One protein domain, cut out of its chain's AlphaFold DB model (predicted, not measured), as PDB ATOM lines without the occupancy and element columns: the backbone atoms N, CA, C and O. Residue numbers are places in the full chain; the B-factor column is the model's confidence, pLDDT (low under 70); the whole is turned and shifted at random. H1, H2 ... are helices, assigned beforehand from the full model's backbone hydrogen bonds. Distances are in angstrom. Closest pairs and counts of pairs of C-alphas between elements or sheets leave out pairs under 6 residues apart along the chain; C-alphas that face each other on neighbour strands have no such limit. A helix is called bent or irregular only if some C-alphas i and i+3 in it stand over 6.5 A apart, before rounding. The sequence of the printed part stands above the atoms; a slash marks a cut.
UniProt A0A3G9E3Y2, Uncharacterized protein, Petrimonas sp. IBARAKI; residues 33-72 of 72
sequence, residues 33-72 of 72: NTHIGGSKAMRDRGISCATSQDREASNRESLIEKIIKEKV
ATOM      1  N   ASN A  33      13.194 -31.880  12.008       87.44
ATOM      2  CA  ASN A  33      11.910 -31.820  11.332       87.44
ATOM      3  C   ASN A  33      11.537 -30.347  11.076       87.44
ATOM      4  O   ASN A  33      11.332 -29.578  12.015       87.44
ATOM      5  N   THR A  34      11.471 -29.958   9.803       87.62
ATOM      6  CA  THR A  34      11.136 -28.594   9.366       87.62
ATOM      7  C   THR A  34       9.631 -28.358   9.247       87.62
ATOM      8  O   THR A  34       9.194 -27.237   8.992       87.62
ATOM      9  N   HIS A  35       8.814 -29.391   9.461       90.00
ATOM     10  CA  HIS A  35       7.368 -29.284   9.436       90.00
ATOM     11  C   HIS A  35       6.858 -28.655  10.738       90.00
ATOM     12  O   HIS A  35       7.071 -29.185  11.831       90.00
ATOM     13  N   ILE A  36       6.111 -27.554  10.623       87.38
ATOM     14  CA  ILE A  36       5.551 -26.812  11.767       87.38
ATOM     15  C   ILE A  36       4.769 -27.738  12.709       87.38
ATOM     16  O   ILE A  36       4.981 -27.702  13.918       87.38
ATOM     17  N   GLY A  37       3.935 -28.631  12.162       85.00
ATOM     18  CA  GLY A  37       3.134 -29.562  12.968       85.00
ATOM     19  C   GLY A  37       3.953 -30.613  13.732       85.00
ATOM     20  O   GLY A  37       3.489 -31.131  14.747       85.00
ATOM     21  N   GLY A  38       5.173 -30.915  13.272       85.75
ATOM     22  CA  GLY A  38       6.099 -31.828  13.952       85.75
ATOM     23  C   GLY A  38       6.937 -31.146  15.038       85.75
ATOM     24  O   GLY A  38       7.574 -31.823  15.844       85.75
ATOM     25  N   SER A  39       6.931 -29.811  15.092       90.56
ATOM     26  CA  SER A  39       7.715 -29.049  16.057       90.56
ATOM     27  C   SER A  39       6.982 -28.920  17.390       90.56
ATOM     28  O   SER A  39       6.013 -28.168  17.525       90.56
ATOM     29  N   LYS A  40       7.492 -29.612  18.417       89.25
ATOM     30  CA  LYS A  40       7.007 -29.470  19.800       89.25
ATOM     31  C   LYS A  40       7.086 -28.013  20.273       89.25
ATOM     32  O   LYS A  40       6.116 -27.497  20.804       89.25
ATOM     33  N   ALA A  41       8.193 -27.328  19.985       90.94
ATOM     34  CA  ALA A  41       8.390 -25.936  20.386       90.94
ATOM     35  C   ALA A  41       7.385 -24.966  19.735       90.94
ATOM     36  O   ALA A  41       6.994 -23.990  20.368       90.94
ATOM     37  N   MET A  42       6.960 -25.216  18.488       91.62
ATOM     38  CA  MET A  42       5.913 -24.409  17.842       91.62
ATOM     39  C   MET A  42       4.533 -24.700  18.433       91.62
ATOM     40  O   MET A  42       3.782 -23.766  18.708       91.62
ATOM     41  N   ARG A  43       4.231 -25.976  18.706       89.44
ATOM     42  CA  ARG A  43       2.998 -26.384  19.396       89.44
ATOM     43  C   ARG A  43       2.874 -25.770  20.787       89.44
ATOM     44  O   ARG A  43       1.809 -25.264  21.115       89.44
ATOM     45  N   ASP A  44       3.956 -25.755  21.563       93.19
ATOM     46  CA  ASP A  44       3.983 -25.154  22.905       93.19
ATOM     47  C   ASP A  44       3.729 -23.630  22.857       93.19
ATOM     48  O   ASP A  44       3.281 -23.041  23.836       93.19
ATOM     49  N   ARG A  45       3.966 -22.988  21.703       92.75
ATOM     50  CA  ARG A  45       3.645 -21.573  21.435       92.75
ATOM     51  C   ARG A  45       2.255 -21.358  20.822       92.75
ATOM     52  O   ARG A  45       1.917 -20.224  20.503       92.75
ATOM     53  N   GLY A  46       1.473 -22.417  20.604       90.19
ATOM     54  CA  GLY A  46       0.169 -22.341  19.936       90.19
ATOM     55  C   GLY A  46       0.239 -22.049  18.432       90.19
ATOM     56  O   GLY A  46      -0.765 -21.669  17.839       90.19
ATOM     57  N   ILE A  47       1.405 -22.210  17.798       90.75
ATOM     58  CA  ILE A  47       1.587 -21.957  16.363       90.75
ATOM     59  C   ILE A  47       1.281 -23.243  15.589       90.75
ATOM     60  O   ILE A  47       1.924 -24.274  15.800       90.75
ATOM     61  N   SER A  48       0.323 -23.176  14.661       90.75
ATOM     62  CA  SER A  48      -0.101 -24.296  13.814       90.75
ATOM     63  C   SER A  48      -0.023 -23.942  12.317       90.75
ATOM     64  O   SER A  48       0.299 -22.810  11.952       90.75
ATOM     65  N   CYS A  49      -0.225 -24.912  11.414       91.50
ATOM     66  CA  CYS A  49      -0.161 -24.637   9.974       91.50
ATOM     67  C   CYS A  49      -1.350 -23.773   9.522       91.50
ATOM     68  O   CYS A  49      -2.383 -23.735  10.187       91.50
ATOM     69  N   ALA A  50      -1.218 -23.089   8.383       90.69
ATOM     70  CA  ALA A  50      -2.285 -22.233   7.859       90.69
ATOM     71  C   ALA A  50      -3.619 -22.993   7.737       90.69
ATOM     72  O   ALA A  50      -4.633 -22.538   8.243       90.69
ATOM     73  N   THR A  51      -3.598 -24.222   7.215       91.00
ATOM     74  CA  THR A  51      -4.802 -25.055   7.077       91.00
ATOM     75  C   THR A  51      -5.471 -25.390   8.411       91.00
ATOM     76  O   THR A  51      -6.698 -25.414   8.496       91.00
ATOM     77  N   SER A  52      -4.699 -25.666   9.471       90.56
ATOM     78  CA  SER A  52      -5.288 -25.900  10.794       90.56
ATOM     79  C   SER A  52      -5.855 -24.616  11.389       90.56
ATOM     80  O   SER A  52      -6.931 -24.670  11.977       90.56
ATOM     81  N   GLN A  53      -5.181 -23.478  11.189       90.88
ATOM     82  CA  GLN A  53      -5.676 -22.169  11.620       90.88
ATOM     83  C   GLN A  53      -6.979 -21.802  10.898       90.88
ATOM     84  O   GLN A  53      -7.936 -21.394  11.552       90.88
ATOM     85  N   ASP A  54      -7.059 -22.037   9.587       92.62
ATOM     86  CA  ASP A  54      -8.262 -21.801   8.783       92.62
ATOM     87  C   ASP A  54      -9.426 -22.686   9.241       92.62
ATOM     88  O   ASP A  54     -10.547 -22.211   9.424       92.62
ATOM     89  N   ARG A  55      -9.165 -23.975   9.501       90.25
ATOM     90  CA  ARG A  55     -10.192 -24.897  10.007       90.25
ATOM     91  C   ARG A  55     -10.684 -24.495  11.395       90.25
ATOM     92  O   ARG A  55     -11.874 -24.584  11.673       90.25
ATOM     93  N   GLU A  56      -9.784 -24.059  12.274       90.19
ATOM     94  CA  GLU A  56     -10.164 -23.517  13.578       90.19
ATOM     95  C   GLU A  56     -10.991 -22.242  13.437       90.19
ATOM     96  O   GLU A  56     -11.995 -22.112  14.127       90.19
ATOM     97  N   ALA A  57     -10.607 -21.318  12.554       89.81
ATOM     98  CA  ALA A  57     -11.353 -20.090  12.300       89.81
ATOM     99  C   ALA A  57     -12.763 -20.377  11.763       89.81
ATOM    100  O   ALA A  57     -13.721 -19.784  12.248       89.81
ATOM    101  N   SER A  58     -12.900 -21.342  10.847       87.44
ATOM    102  CA  SER A  58     -14.198 -21.778  10.321       87.44
ATOM    103  C   SER A  58     -15.107 -22.413  11.377       87.44
ATOM    104  O   SER A  58     -16.320 -22.393  11.207       87.44
ATOM    105  N   ASN A  59     -14.544 -23.005  12.433       85.38
ATOM    106  CA  ASN A  59     -15.315 -23.629  13.511       85.38
ATOM    107  C   ASN A  59     -15.669 -22.653  14.644       85.38
ATOM    108  O   ASN A  59     -16.363 -23.040  15.585       85.38
ATOM    109  N   ARG A  60     -15.161 -21.413  14.624       84.56
ATOM    110  CA  ARG A  60     -15.522 -20.408  15.630       84.56
ATOM    111  C   ARG A  60     -16.898 -19.842  15.291       84.56
ATOM    112  O   ARG A  60     -17.127 -19.452  14.150       84.56
ATOM    113  N   GLU A  61     -17.776 -19.754  16.295       80.69
ATOM    114  CA  GLU A  61     -19.050 -19.036  16.162       80.69
ATOM    115  C   GLU A  61     -18.784 -17.627  15.637       80.69
ATOM    116  O   GLU A  61     -17.959 -16.874  16.177       80.69
ATOM    117  N   SER A  62     -19.515 -17.282  14.584       83.81
ATOM    118  CA  SER A  62     -19.496 -15.947  14.020       83.81
ATOM    119  C   SER A  62     -20.004 -14.939  15.055       83.81
ATOM    120  O   SER A  62     -20.832 -15.240  15.918       83.81
ATOM    121  N   LEU A  63     -19.526 -13.694  14.974       83.19
ATOM    122  CA  LEU A  63     -20.021 -12.618  15.842       83.19
ATOM    123  C   LEU A  63     -21.542 -12.434  15.713       83.19
ATOM    124  O   LEU A  63     -22.198 -12.076  16.685       83.19
ATOM    125  N   ILE A  64     -22.099 -12.722  14.533       84.81
ATOM    126  CA  ILE A  64     -23.536 -12.635  14.262       84.81
ATOM    127  C   ILE A  64     -24.307 -13.680  15.073       84.81
ATOM    128  O   ILE A  64     -25.295 -13.331  15.716       84.81
ATOM    129  N   GLU A  65     -23.846 -14.932  15.099       85.88
ATOM    130  CA  GLU A  65     -24.477 -15.993  15.898       85.88
ATOM    131  C   GLU A  65     -24.480 -15.651  17.390       85.88
ATOM    132  O   GLU A  65     -25.504 -15.816  18.054       85.88
ATOM    133  N   LYS A  66     -23.379 -15.088  17.904       87.31
ATOM    134  CA  LYS A  66     -23.304 -14.637  19.302       87.31
ATOM    135  C   LYS A  66     -24.322 -13.543  19.611       87.31
ATOM    136  O   LYS A  66     -25.045 -13.651  20.594       87.31
ATOM    137  N   ILE A  67     -24.418 -12.532  18.745       90.19
ATOM    138  CA  ILE A  67     -25.365 -11.418  18.909       90.19
ATOM    139  C   ILE A  67     -26.814 -11.915  18.873       90.19
ATOM    140  O   ILE A  67     -27.633 -11.450  19.660       90.19
ATOM    141  N   ILE A  68     -27.151 -12.850  17.979       91.94
ATOM    142  CA  ILE A  68     -28.507 -13.414  17.893       91.94
ATOM    143  C   ILE A  68     -28.854 -14.170  19.180       91.94
ATOM    144  O   ILE A  68     -29.945 -13.989  19.709       91.94
ATOM    145  N   LYS A  69     -27.926 -14.974  19.704       87.81
ATOM    146  CA  LYS A  69     -28.138 -15.785  20.910       87.81
ATOM    147  C   LYS A  69     -28.259 -14.957  22.192       87.81
ATOM    148  O   LYS A  69     -28.935 -15.387  23.111       87.81
ATOM    149  N   GLU A  70     -27.611 -13.794  22.256       89.50
ATOM    150  CA  GLU A  70     -27.687 -12.875  23.403       89.50
ATOM    151  C   GLU A  70     -28.966 -12.017  23.401       89.50
ATOM    152  O   GLU A  70     -29.347 -11.459  24.427       89.50
ATOM    153  N   LYS A  71     -29.640 -11.907  22.250       82.50
ATOM    154  CA  LYS A  71     -30.863 -11.106  22.075       82.50
ATOM    155  C   LYS A  71     -32.163 -11.913  22.199       82.50
ATOM    156  O   LYS A  71     -33.234 -11.309  22.142       82.50
ATOM    157  N   VAL A  72     -32.059 -13.240  22.310       69.44
ATOM    158  CA  VAL A  72     -33.155 -14.191  22.575       69.44
ATOM    159  C   VAL A  72     -33.153 -14.531  24.057       69.44
ATOM    160  O   VAL A  72     -34.245 -14.463  24.659       69.44
TER     161      VAL A  72
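This is residues 33 to 72 of the 72 residues of an uncharacterized protein of Petrimonas sp. IBARAKI (UniProt A0A3G9E3Y2). Three short helices are strung one after another along an extended chain, with H2 in the middle, H1 towards one end and H3 towards the other; no helix touches another, and there is no packed core. The long axis is made by the succession of H1, H2 and H3 with the links between them, while residues 33 to 39, which hold no named helix, come before H1. The printed part has 40 residues with three named helices, in the order H1, H2, H3, and no named strand; the class is all helix, with 22 residues in the helices. The whole is extended, with a radius of gyration of the C-alphas of 15.3 A, and its outline is a rod that spans 49 by 17 by 8 A.

The longest helix by residues is H2, residues 50 to 58, which measures 12.2 A from its first to its last C-alpha. It begins at C-alpha 50 at (-2.285, -22.233, 7.859) and ends at C-alpha 58 at (-14.198, -21.778, 10.321). H3 is residues 63 to 70, 10.8 A long, and ends at C-alpha 70 at (-27.687, -12.875, 23.403). H1 is residues 40 to 44, five residues and 6.1 A long, and begins at C-alpha 40 at (7.007, -29.470, 19.800).

H2 touches no helix: it is apart from H1 and apart from H3, with no C-alpha of the one within 8 A of the other. H1 and H3 are apart too. A tight link of 5 residues joins H1 to H2, and a tight link of 4 residues joins H2 to H3. Along x the centres of H1, H2 and H3 stand at 5.658, -8.024 and -25.129. In H1, H2 and H3 every pair of O i and N i+4 is within hydrogen-bond range, and no helix is bent.

The C-alphas of Asn 33 and Val 72, the first and last printed residues, are the two farthest apart, at 49.7 A. Residues 40 to 46, of which 40 to 44 belong to H1, stand free. So do residues 53 to 72, of which 53 to 58 belong to H2 and 63 to 70 to H3. The printed part has no cut and no long link; residue 72 is the chain's last. The mean pLDDT of the printed part is 88.1, and one residue, Val 72, is under 70.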